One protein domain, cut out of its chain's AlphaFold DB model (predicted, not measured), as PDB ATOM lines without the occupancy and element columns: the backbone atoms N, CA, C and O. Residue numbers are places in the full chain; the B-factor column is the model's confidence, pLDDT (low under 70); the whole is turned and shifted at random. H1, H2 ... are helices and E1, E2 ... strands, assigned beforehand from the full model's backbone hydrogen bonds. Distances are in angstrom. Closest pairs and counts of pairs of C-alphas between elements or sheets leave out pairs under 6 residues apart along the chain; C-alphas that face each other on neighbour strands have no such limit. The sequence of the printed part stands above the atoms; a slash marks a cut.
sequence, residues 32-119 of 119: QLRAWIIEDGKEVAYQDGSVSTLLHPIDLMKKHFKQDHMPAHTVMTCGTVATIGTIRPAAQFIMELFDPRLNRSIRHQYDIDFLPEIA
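Overview. This is residues 32 to 119 of the 119 residues of the protein "DUF2848 family protein" of Alcaligenaceae bacterium (UniProt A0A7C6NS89). Look first for a single twisted sheet of four antiparallel strands, made of two hairpins side by side, E1 with E2 and E3 with E4; the one short helix, H1, lies away from it beyond one end of the strands, and a long winding stretch without named elements, residues 66 to 91, leads back from H1 to E3. After E4, residues 112 to 119 run away from the sheet as a tail. The printed part has 88 residues, with one named helix and four named strands in the order E1, E2, H1, E3, E4 along the chain, and the sheet's order is E2, E1, E3, E4. The class is mixed, helices and strands, with under half of the residues, 42, in named elements. The whole is loose, with a radius of gyration of the C-alphas of 16.2 A, and the C-alphas span 46 by 42 by 23 A.

Arrangement. Begin at the inner strands, E1, residues 32 to 39, and E3, residues 92 to 99. They are antiparallel at 160 degrees; C-alphas 35 and 95 face each other at 4.2 A, and N 34 and O 96 are within hydrogen-bond range at 2.8 A. On to one edge strand, E2, residues 42 to 50: it forms a hairpin with E1, antiparallel at 160 degrees, where you find C-alphas 48 and 34 facing each other at 4.4 A and N 35 and O 47 at 2.9 A. The other edge strand, E4, residues 104 to 111, forms a hairpin with E3, antiparallel at 169 degrees; C-alphas 94 and 109 face each other at 4.3 A, and N 95 and O 108 are 2.8 A apart. E2 and E4 are apart. The sheet's C-alphas lie up to 6.5 A off their best plane. H1, residues 57 to 65, is not on the sheet, with 0 pairs of C-alphas within 10 A, and it is apart from E1 and E4. In H1 every O i to N i+4 pair is within hydrogen-bond range. E2, H1 and E3 form a split strand-helix-strand unit, two strands running the same way with a helix between them along the chain and E1 between them in the sheet; its crossover is right-handed.

Along the chain. Find C-alpha 32 at (179.547, 191.729, 172.771), where E1 begins; it runs 22.3 A to C-alpha 39. E2 runs back over 23.7 A to C-alpha 50 at (176.988, 193.320, 169.519). H1 measures 11.6 A from Pro 57 to Phe 65. E3 covers 23.4 A, and E4 covers 23.6 A, ending at C-alpha 111 at (201.718, 189.607, 169.291).

Size, cuts and confidence. The two C-alphas farthest apart are those of Arg 101 and Ala 119, 50.0 A; Ala 119 is the chain's last residue. The printed part has no cut. The links E1 to E2 and E3 to E4 are tight, E2 to H1 is short, and H1 to E3 is long, with 26 residues. The mean pLDDT of the printed part is 93.3, and in this model residues 118 to 119 are under 70.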
ATOM      1  N   GLN A  32     178.725 190.627 173.264       98.44
ATOM      2  CA  GLN A  32     179.547 191.729 172.771       98.44
ATOM      3  C   GLN A  32     180.871 191.195 172.235       98.44
ATOM      4  O   GLN A  32     181.586 190.485 172.940       98.44
ATOM      5  N   LEU A  33     181.212 191.557 171.000       98.19
ATOM      6  CA  LEU A  33     182.519 191.303 170.412       98.19
ATOM      7  C   LEU A  33     183.341 192.588 170.465       98.19
ATOM      8  O   LEU A  33     182.968 193.610 169.882       98.19
ATOM      9  N   ARG A  34     184.474 192.520 171.155       98.44
ATOM     10  CA  ARG A  34     185.374 193.650 171.361       98.44
ATOM     11  C   ARG A  34     186.783 193.290 170.950       98.44
ATOM     12  O   ARG A  34     187.197 192.134 171.034       98.44
ATOM     13  N   ALA A  35     187.524 194.295 170.525       98.00
ATOM     14  CA  ALA A  35     188.945 194.165 170.308       98.00
ATOM     15  C   ALA A  35     189.657 195.468 170.625       98.00
ATOM     16  O   ALA A  35     189.102 196.556 170.460       98.00
ATOM     17  N   TRP A  36     190.917 195.336 171.002       98.00
ATOM     18  CA  TRP A  36     191.822 196.439 171.232       98.00
ATOM     19  C   TRP A  36     193.145 196.185 170.531       98.00
ATOM     20  O   TRP A  36     193.552 195.045 170.295       98.00
ATOM     21  N   ILE A  37     193.815 197.279 170.216       97.00
ATOM     22  CA  ILE A  37     195.182 197.292 169.719       97.00
ATOM     23  C   ILE A  37     196.052 198.111 170.660       97.00
ATOM     24  O   ILE A  37     195.547 198.972 171.380       97.00
ATOM     25  N   ILE A  38     197.358 197.857 170.642       93.62
ATOM     26  CA  ILE A  38     198.317 198.716 171.336       93.62
ATOM     27  C   ILE A  38     198.822 199.795 170.376       93.62
ATOM     28  O   ILE A  38     199.495 199.490 169.393       93.62
ATOM     29  N   GLU A  39     198.522 201.054 170.690       90.31
ATOM     30  CA  GLU A  39     199.037 202.250 170.011       90.31
ATOM     31  C   GLU A  39     199.789 203.107 171.040       90.31
ATOM     32  O   GLU A  39     199.274 203.374 172.125       90.31
ATOM     33  N   ASP A  40     201.033 203.494 170.742       88.81
ATOM     34  CA  ASP A  40     201.898 204.280 171.643       88.81
ATOM     35  C   ASP A  40     201.976 203.731 173.086       88.81
ATOM     36  O   ASP A  40     202.003 204.473 174.071       88.81
ATOM     37  N   GLY A  41     201.983 202.400 173.217       88.88
ATOM     38  CA  GLY A  41     202.026 201.704 174.507       88.88
ATOM     39  C   GLY A  41     200.710 201.714 175.291       88.88
ATOM     40  O   GLY A  41     200.714 201.377 176.473       88.88
ATOM     41  N   LYS A  42     199.588 202.099 174.670       93.31
ATOM     42  CA  LYS A  42     198.259 202.140 175.292       93.31
ATOM     43  C   LYS A  42     197.265 201.259 174.547       93.31
ATOM     44  O   LYS A  42     197.271 201.205 173.323       93.31
ATOM     45  N   GLU A  43     196.381 200.615 175.302       94.94
ATOM     46  CA  GLU A  43     195.252 199.862 174.757       94.94
ATOM     47  C   GLU A  43     194.202 200.835 174.198       94.94
ATOM     48  O   GLU A  43     193.673 201.687 174.915       94.94
ATOM     49  N   VAL A  44     193.922 200.721 172.901       96.31
ATOM     50  CA  VAL A  44     192.951 201.542 172.172       96.31
ATOM     51  C   VAL A  44     191.871 200.634 171.605       96.31
ATOM     52  O   VAL A  44     192.168 199.626 170.962       96.31
ATOM     53  N   ALA A  45     190.608 200.997 171.832       97.31
ATOM     54  CA  ALA A  45     189.470 200.259 171.297       97.31
ATOM     55  C   ALA A  45     189.528 200.222 169.764       97.31
ATOM     56  O   ALA A  45     189.598 201.251 169.088       97.31
ATOM     57  N   TYR A  46     189.493 199.010 169.223       97.44
ATOM     58  CA  TYR A  46     189.571 198.738 167.794       97.44
ATOM     59  C   TYR A  46     188.245 198.219 167.243       97.44
ATOM     60  O   TYR A  46     187.865 198.550 166.121       97.44
ATOM     61  N   GLN A  47     187.524 197.433 168.037       97.94
ATOM     62  CA  GLN A  47     186.175 196.955 167.756       97.94
ATOM     63  C   GLN A  47     185.373 196.972 169.054       97.94
ATOM     64  O   GLN A  47     185.903 196.624 170.106       97.94
ATOM     65  N   ASP A  48     184.104 197.351 168.970       97.75
ATOM     66  CA  ASP A  48     183.151 197.241 170.072       97.75
ATOM     67  C   ASP A  48     181.743 197.186 169.478       97.75
ATOM     68  O   ASP A  48     181.269 198.155 168.880       97.75
ATOM     69  N   GLY A  49     181.105 196.021 169.544       97.38
ATOM     70  CA  GLY A  49     179.757 195.870 169.018       97.38
ATOM     71  C   GLY A  49     179.108 194.539 169.357       97.38
ATOM     72  O   GLY A  49     179.772 193.529 169.588       97.38
ATOM     73  N   SER A  50     177.778 194.535 169.332       97.38
ATOM     74  CA  SER A  50     176.988 193.320 169.519       97.38
ATOM     75  C   SER A  50     177.123 192.374 168.322       97.38
ATOM     76  O   SER A  50     177.118 192.797 167.156       97.38
ATOM     77  N   VAL A  51     177.174 191.071 168.608       97.00
ATOM     78  CA  VAL A  51     177.164 190.025 167.573       97.00
ATOM     79  C   VAL A  51     175.832 189.940 166.821       97.00
ATOM     80  O   VAL A  51     175.804 189.350 165.746       97.00
ATOM     81  N   SER A  52     174.762 190.584 167.308       96.44
ATOM     82  CA  SER A  52     173.475 190.729 166.594       96.44
ATOM     83  C   SER A  52     173.594 191.450 165.247       96.44
ATOM     84  O   SER A  52     172.733 191.337 164.379       96.44
ATOM     85  N   THR A  53     174.684 192.194 165.045       95.69
ATOM     86  CA  THR A  53     175.000 192.825 163.755       95.69
ATOM     87  C   THR A  53     175.484 191.820 162.702       95.69
ATOM     88  O   THR A  53     175.605 192.161 161.524       95.69
ATOM     89  N   LEU A  54     175.773 190.582 163.114       95.00
ATOM     90  CA  LEU A  54     176.234 189.485 162.270       95.00
ATOM     91  C   LEU A  54     175.067 188.561 161.914       95.00
ATOM     92  O   LEU A  54     174.032 188.540 162.573       95.00
ATOM     93  N   LEU A  55     175.236 187.752 160.865       94.25
ATOM     94  CA  LEU A  55     174.250 186.714 160.571       94.25
ATOM     95  C   LEU A  55     174.279 185.661 161.684       94.25
ATOM     96  O   LEU A  55     175.349 185.159 162.035       94.25
ATOM     97  N   HIS A  56     173.102 185.304 162.192       94.81
ATOM     98  CA  HIS A  56     172.961 184.330 163.265       94.81
ATOM     99  C   HIS A  56     173.616 182.982 162.880       94.81
ATOM    100  O   HIS A  56     173.455 182.521 161.741       94.81
ATOM    101  N   PRO A  57     174.347 182.308 163.790       93.69
ATOM    102  CA  PRO A  57     175.114 181.099 163.470       93.69
ATOM    103  C   PRO A  57     174.246 179.971 162.903       93.69
ATOM    104  O   PRO A  57     174.643 179.305 161.947       93.69
ATOM    105  N   ILE A  58     173.024 179.791 163.421       94.81
ATOM    106  CA  ILE A  58     172.067 178.813 162.878       94.81
ATOM    107  C   ILE A  58     171.707 179.121 161.420       94.81
ATOM    108  O   ILE A  58     171.620 178.208 160.596       94.81
ATOM    109  N   ASP A  59     171.529 180.395 161.071       95.00
ATOM    110  CA  ASP A  59     171.186 180.790 159.705       95.00
ATOM    111  C   ASP A  59     172.368 180.589 158.757       95.00
ATOM    112  O   ASP A  59     172.187 180.136 157.622       95.00
ATOM    113  N   LEU A  60     173.593 180.843 159.226       93.38
ATOM    114  CA  LEU A  60     174.815 180.517 158.490       93.38
ATOM    115  C   LEU A  60     174.938 179.008 158.230       93.38
ATOM    116  O   LEU A  60     175.203 178.608 157.090       93.38
ATOM    117  N   MET A  61     174.686 178.172 159.242       94.88
ATOM    118  CA  MET A  61     174.700 176.713 159.106       94.88
ATOM    119  C   MET A  61     173.650 176.227 158.109       94.88
ATOM    120  O   MET A  61     173.991 175.522 157.157       94.88
ATOM    121  N   LYS A  62     172.402 176.692 158.234       95.81
ATOM    122  CA  LYS A  62     171.320 176.350 157.298       95.81
ATOM    123  C   LYS A  62     171.655 176.779 155.876       95.81
ATOM    124  O   LYS A  62     171.416 176.035 154.922       95.81
ATOM    125  N   LYS A  63     172.248 177.962 155.703       93.75
ATOM    126  CA  LYS A  63     172.627 178.475 154.385       93.75
ATOM    127  C   LYS A  63     173.717 177.627 153.733       93.75
ATOM    128  O   LYS A  63     173.597 177.334 152.538       93.75
ATOM    129  N   HIS A  64     174.746 177.247 154.489       93.62
ATOM    130  CA  HIS A  64     175.926 176.569 153.959       93.62
ATOM    131  C   HIS A  64     175.778 175.043 153.908       93.62
ATOM    132  O   HIS A  64     175.977 174.455 152.849       93.62
ATOM    133  N   PHE A  65     175.365 174.415 155.008       93.56
ATOM    134  CA  PHE A  65     175.279 172.958 155.147       93.56
ATOM    135  C   PHE A  65     173.883 172.385 154.884       93.56
ATOM    136  O   PHE A  65     173.745 171.173 154.788       93.56
ATOM    137  N   LYS A  66     172.849 173.231 154.746       94.38
ATOM    138  CA  LYS A  66     171.438 172.806 154.593       94.38
ATOM    139  C   LYS A  66     170.883 172.049 155.807       94.38
ATOM    140  O   LYS A  66     169.912 171.311 155.687       94.38
ATOM    141  N   GLN A  67     171.473 172.288 156.973       93.44
ATOM    142  CA  GLN A  67     171.107 171.711 158.266       93.44
ATOM    143  C   GLN A  67     171.401 172.723 159.384       93.44
ATOM    144  O   GLN A  67     172.054 173.738 159.155       93.44
ATOM    145  N   ASP A  68     170.904 172.461 160.584       91.75
ATOM    146  CA  ASP A  68     171.009 173.328 161.766       91.75
ATOM    147  C   ASP A  68     172.196 173.000 162.688       91.75
ATOM    148  O   ASP A  68     172.322 173.592 163.757       91.75
ATOM    149  N   HIS A  69     173.082 172.096 162.268       90.38
ATOM    150  CA  HIS A  69     174.274 171.700 163.014       90.38
ATOM    151  C   HIS A  69     175.521 171.655 162.124       90.38
ATOM    152  O   HIS A  69     175.447 171.410 160.917       90.38
ATOM    153  N   MET A  70     176.690 171.859 162.732       92.25
ATOM    154  CA  MET A  70     177.985 171.724 162.062       92.25
ATOM    155  C   MET A  70     178.343 170.242 161.872       92.25
ATOM    156  O   MET A  70     178.227 169.472 162.829       92.25
ATOM    157  N   PRO A  71     178.841 169.828 160.694       92.56
ATOM    158  CA  PRO A  71     179.516 168.542 160.556       92.56
ATOM    159  C   PRO A  71     180.713 168.439 161.511       92.56
ATOM    160  O   PRO A  71     181.341 169.444 161.860       92.56
ATOM    161  N   ALA A  72     181.069 167.215 161.904       93.38
ATOM    162  CA  ALA A  72     182.247 166.978 162.735       93.38
ATOM    163  C   ALA A  72     183.520 167.560 162.089       93.38
ATOM    164  O   ALA A  72     183.633 167.642 160.865       93.38
ATOM    165  N   HIS A  73     184.481 167.968 162.924       92.75
ATOM    166  CA  HIS A  73     185.774 168.529 162.499       92.75
ATOM    167  C   HIS A  73     185.677 169.783 161.612       92.75
ATOM    168  O   HIS A  73     186.579 170.063 160.825       92.75
ATOM    169  N   THR A  74     184.594 170.551 161.745       92.00
ATOM    170  CA  THR A  74     184.356 171.748 160.936       92.00
ATOM    171  C   THR A  74     184.317 173.001 161.802       92.00
ATOM    172  O   THR A  74     183.717 173.012 162.874       92.00
ATOM    173  N   VAL A  75     184.922 174.081 161.307       91.50
ATOM    174  CA  VAL A  75     184.863 175.416 161.915       91.50
ATOM    175  C   VAL A  75     184.199 176.378 160.937       91.50
ATOM    176  O   VAL A  75     184.495 176.364 159.743       91.50
ATOM    177  N   MET A  76     183.316 177.230 161.450       91.12
ATOM    178  CA  MET A  76     182.664 178.296 160.695       91.12
ATOM    179  C   MET A  76     182.954 179.637 161.363       91.12
ATOM    180  O   MET A  76     182.671 179.827 162.542       91.12
ATOM    181  N   THR A  77     183.505 180.585 160.605       91.25
ATOM    182  CA  THR A  77     183.652 181.969 161.065       91.25
ATOM    183  C   THR A  77     182.360 182.737 160.788       91.25
ATOM    184  O   THR A  77     181.850 182.724 159.669       91.25
ATOM    185  N   CYS A  78     181.825 183.418 161.805       91.00
ATOM    186  CA  CYS A  78     180.502 184.057 161.733       91.00
ATOM    187  C   CYS A  78     180.538 185.537 161.307       91.00
ATOM    188  O   CYS A  78     179.529 186.230 161.358       91.00
ATOM    189  N   GLY A  79     181.693 186.026 160.853       91.06
ATOM    190  CA  GLY A  79     181.894 187.429 160.493       91.06
ATOM    191  C   GLY A  79     182.647 188.206 161.570       91.06
ATOM    192  O   GLY A  79     183.315 187.622 162.418       91.06
ATOM    193  N   THR A  80     182.604 189.531 161.472       92.94
ATOM    194  CA  THR A  80     183.276 190.450 162.394       92.94
ATOM    195  C   THR A  80     182.462 191.732 162.504       92.94
ATOM    196  O   THR A  80     181.823 192.130 161.527       92.94
ATOM    197  N   VAL A  81     182.477 192.359 163.678       95.75
ATOM    198  CA  VAL A  81     181.849 193.670 163.887       95.75
ATOM    199  C   VAL A  81     182.689 194.772 163.229       95.75
ATOM    200  O   VAL A  81     183.858 194.568 162.889       95.75
ATOM    201  N   ALA A  82     182.106 195.948 163.011       94.50
ATOM    202  CA  ALA A  82     182.813 197.046 162.360       94.50
ATOM    203  C   ALA A  82     184.028 197.514 163.181       94.50
ATOM    204  O   ALA A  82     183.963 197.639 164.403       94.50
ATOM    205  N   THR A  83     185.137 197.794 162.495       95.19
ATOM    206  CA  THR A  83     186.300 198.457 163.095       95.19
ATOM    207  C   THR A  83     185.974 199.915 163.400       95.19
ATOM    208  O   THR A  83     185.332 200.602 162.604       95.19
ATOM    209  N   ILE A  84     186.454 200.397 164.540       95.94
ATOM    210  CA  ILE A  84     186.368 201.795 164.939       95.94
ATOM    211  C   ILE A  84     187.418 202.589 164.150       95.94
ATOM    212  O   ILE A  84     188.633 202.429 164.319       95.94
ATOM    213  N   GLY A  85     186.938 203.465 163.268       93.12
ATOM    214  CA  GLY A  85     187.781 204.264 162.385       93.12
ATOM    215  C   GLY A  85     188.327 203.457 161.204       93.12
ATOM    216  O   GLY A  85     187.608 202.687 160.570       93.12
ATOM    217  N   THR A  86     189.595 203.675 160.862       90.94
ATOM    218  CA  THR A  86     190.270 202.973 159.762       90.94
ATOM    219  C   THR A  86     190.925 201.678 160.237       90.94
ATOM    220  O   THR A  86     191.229 201.524 161.418       90.94
ATOM    221  N   ILE A  87     191.178 200.747 159.313       90.12
ATOM    222  CA  ILE A  87     191.988 199.553 159.594       90.12
ATOM    223  C   ILE A  87     193.438 199.987 159.799       90.12
ATOM    224  O   ILE A  87     193.990 200.693 158.952       90.12
ATOM    225  N   ARG A  88     194.046 199.558 160.908       89.12
ATOM    226  CA  ARG A  88     195.397 199.964 161.312       89.12
ATOM    227  C   ARG A  88     196.216 198.735 161.716       89.12
ATOM    228  O   ARG A  88     195.685 197.878 162.421       89.12
ATOM    229  N   PRO A  89     197.473 198.605 161.254       87.94
ATOM    230  CA  PRO A  89     198.370 197.577 161.761       87.94
ATOM    231  C   PRO A  89     198.741 197.885 163.217       87.94
ATOM    232  O   PRO A  89     198.919 199.046 163.578       87.94
ATOM    233  N   ALA A  90     198.891 196.847 164.034       91.56
ATOM    234  CA  ALA A  90     199.327 196.966 165.420       91.56
ATOM    235  C   ALA A  90     200.230 195.790 165.789       91.56
ATOM    236  O   ALA A  90     200.044 194.692 165.273       91.56
ATOM    237  N   ALA A  91     201.196 196.017 166.678       90.94
ATOM    238  CA  ALA A  91     202.118 194.972 167.129       90.94
ATOM    239  C   ALA A  91     201.463 193.965 168.087       90.94
ATOM    240  O   ALA A  91     201.995 192.883 168.296       90.94
ATOM    241  N   GLN A  92     200.310 194.307 168.659       95.12
ATOM    242  CA  GLN A  92     199.558 193.431 169.543       95.12
ATOM    243  C   GLN A  92     198.064 193.625 169.302       95.12
ATOM    244  O   GLN A  92     197.590 194.754 169.126       95.12
ATOM    245  N   PHE A  93     197.340 192.509 169.294       95.88
ATOM    246  CA  PHE A  93     195.896 192.470 169.141       95.88
ATOM    247  C   PHE A  93     195.280 191.710 170.307       95.88
ATOM    248  O   PHE A  93     195.696 190.598 170.635       95.88
ATOM    249  N   ILE A  94     194.272 192.317 170.918       97.62
ATOM    250  CA  ILE A  94     193.523 191.763 172.036       97.62
ATOM    251  C   ILE A  94     192.073 191.638 171.589       97.62
ATOM    252  O   ILE A  94     191.522 192.579 171.026       97.62
ATOM    253  N   MET A  95     191.439 190.502 171.853       97.44
ATOM    254  CA  MET A  95     190.042 190.252 171.509       97.44
ATOM    255  C   MET A  95     189.264 189.672 172.681       97.44
ATOM    256  O   MET A  95     189.801 188.907 173.484       97.44
ATOM    257  N   GLU A  96     187.986 190.023 172.752       98.38
ATOM    258  CA  GLU A  96     187.054 189.569 173.773       98.38
ATOM    259  C   GLU A  96     185.689 189.245 173.159       98.38
ATOM    260  O   GLU A  96     185.117 190.055 172.429       98.38
ATOM    261  N   LEU A  97     185.148 188.076 173.507       98.50
ATOM    262  CA  LEU A  97     183.716 187.799 173.434       98.50
ATOM    263  C   LEU A  97     183.160 187.855 174.858       98.50
ATOM    264  O   LEU A  97     183.503 187.010 175.685       98.50
ATOM    265  N   PHE A  98     182.320 188.846 175.136       98.69
ATOM    266  CA  PHE A  98     181.750 189.099 176.453       98.69
ATOM    267  C   PHE A  98     180.267 188.727 176.491       98.69
ATOM    268  O   PHE A  98     179.480 189.171 175.652       98.69
ATOM    269  N   ASP A  99     179.896 187.936 177.495       98.50
ATOM    270  CA  ASP A  99     178.520 187.592 177.832       98.50
ATOM    271  C   ASP A  99     178.061 188.463 179.016       98.50
ATOM    272  O   ASP A  99     178.460 188.197 180.157       98.50
ATOM    273  N   PRO A 100     177.228 189.496 178.782       98.12
ATOM    274  CA  PRO A 100     176.756 190.372 179.852       98.12
ATOM    275  C   PRO A 100     175.763 189.685 180.795       98.12
ATOM    276  O   PRO A 100     175.620 190.113 181.940       98.12
ATOM    277  N   ARG A 101     175.081 188.625 180.345       97.75
ATOM    278  CA  ARG A 101     174.052 187.929 181.121       97.75
ATOM    279  C   ARG A 101     174.670 187.016 182.171       97.75
ATOM    280  O   ARG A 101     174.185 186.960 183.300       97.75
ATOM    281  N   LEU A 102     175.743 186.320 181.804       97.38
ATOM    282  CA  LEU A 102     176.503 185.448 182.708       97.38
ATOM    283  C   LEU A 102     177.739 186.131 183.310       97.38
ATOM    284  O   LEU A 102     178.407 185.539 184.155       97.38
ATOM    285  N   ASN A 103     178.030 187.367 182.893       98.00
ATOM    286  CA  ASN A 103     179.177 188.168 183.315       98.00
ATOM    287  C   ASN A 103     180.512 187.408 183.195       98.00
ATOM    288  O   ASN A 103     181.278 187.293 184.154       98.00
ATOM    289  N   ARG A 104     180.772 186.859 182.005       98.31
ATOM    290  CA  ARG A 104     181.988 186.098 181.678       98.31
ATOM    291  C   ARG A 104     182.522 186.491 180.302       98.31
ATOM    292  O   ARG A 104     181.755 186.907 179.438       98.31
ATOM    293  N   SER A 105     183.821 186.300 180.090       98.50
ATOM    294  CA  SER A 105     184.495 186.615 178.826       98.50
ATOM    295  C   SER A 105     185.338 185.441 178.346       98.50
ATOM    296  O   SER A 105     185.983 184.782 179.155       98.50
ATOM    297  N   ILE A 106     185.401 185.241 177.029       98.44
ATOM    298  CA  ILE A 106     186.564 184.620 176.386       98.44
ATOM    299  C   ILE A 106     187.467 185.769 175.958       98.44
ATOM    300  O   ILE A 106     187.070 186.559 175.101       98.44
ATOM    301  N   ARG A 107     188.669 185.869 176.533       97.81
ATOM    302  CA  ARG A 107     189.670 186.879 176.158       97.81
ATOM    303  C   ARG A 107     190.910 186.193 175.605       97.81
ATOM    304  O   ARG A 107     191.368 185.189 176.139       97.81
ATOM    305  N   HIS A 108     191.460 186.738 174.531       97.69
ATOM    306  CA  HIS A 108     192.687 186.239 173.927       97.69
ATOM    307  C   HIS A 108     193.526 187.398 173.407       97.69
ATOM    308  O   HIS A 108     192.988 188.430 173.008       97.69
ATOM    309  N   GLN A 109     194.841 187.222 173.403       96.50
ATOM    310  CA  GLN A 109     195.773 188.202 172.869       96.50
ATOM    311  C   GLN A 109     196.907 187.498 172.139       96.50
ATOM    312  O   GLN A 109     197.297 186.390 172.512       96.50
ATOM    313  N   TYR A 110     197.446 188.161 171.127       95.06
ATOM    314  CA  TYR A 110     198.638 187.708 170.432       95.06
ATOM    315  C   TYR A 110     199.462 188.899 169.949       95.06
ATOM    316  O   TYR A 110     198.925 189.966 169.628       95.06
ATOM    317  N   ASP A 111     200.769 188.676 169.882       93.94
ATOM    318  CA  ASP A 111     201.718 189.607 169.291       93.94
ATOM    319  C   ASP A 111     201.844 189.335 167.789       93.94
ATOM    320  O   ASP A 111     201.632 188.217 167.307       93.94
ATOM    321  N   ILE A 112     202.141 190.388 167.035       91.00
ATOM    322  CA  ILE A 112     202.261 190.359 165.583       91.00
ATOM    323  C   ILE A 112     203.692 190.719 165.214       91.00
ATOM    324  O   ILE A 112     204.104 191.874 165.317       91.00
ATOM    325  N   ASP A 113     204.415 189.727 164.704       88.88
ATOM    326  CA  ASP A 113     205.713 189.938 164.078       88.88
ATOM    327  C   ASP A 113     205.517 190.359 162.618       88.88
ATOM    328  O   ASP A 113     205.059 189.583 161.772       88.88
ATOM    329  N   PHE A 114     205.862 191.609 162.310       84.25
ATOM    330  CA  PHE A 114     205.802 192.119 160.944       84.25
ATOM    331  C   PHE A 114     206.919 191.502 160.100       84.25
ATOM    332  O   PHE A 114     208.103 191.772 160.305       84.25
ATOM    333  N   LEU A 115     206.531 190.677 159.127       82.62
ATOM    334  CA  LEU A 115     207.461 190.124 158.150       82.62
ATOM    335  C   LEU A 115     207.884 191.206 157.141       82.62
ATOM    336  O   LEU A 115     207.060 192.047 156.772       82.62
ATOM    337  N   PRO A 116     209.143 191.186 156.668       79.56
ATOM    338  CA  PRO A 116     209.599 192.122 155.650       79.56
ATOM    339  C   PRO A 116     208.830 191.916 154.340       79.56
ATOM    340  O   PRO A 116     208.558 190.781 153.940       79.56
ATOM    341  N   GLU A 117     208.516 193.008 153.641       73.38
ATOM    342  CA  GLU A 117     208.030 192.922 152.264       73.38
ATOM    343  C   GLU A 117     209.167 192.412 151.370       73.38
ATOM    344  O   GLU A 117     210.214 193.050 151.249       73.38
ATOM    345  N   ILE A 118     208.976 191.241 150.763       69.69
ATOM    346  CA  ILE A 118     209.889 190.706 149.752       69.69
ATOM    347  C   ILE A 118     209.307 191.098 148.391       69.69
ATOM    348  O   ILE A 118     208.229 190.621 148.030       69.69
ATOM    349  N   ALA A 119     209.995 192.009 147.697       56.59
ATOM    350  CA  ALA A 119     209.662 192.460 146.345       56.59
ATOM    351  C   ALA A 119     210.063 191.436 145.273       56.59
ATOM    352  O   ALA A 119     211.107 190.766 145.459       56.59
TER     353      ALA A 119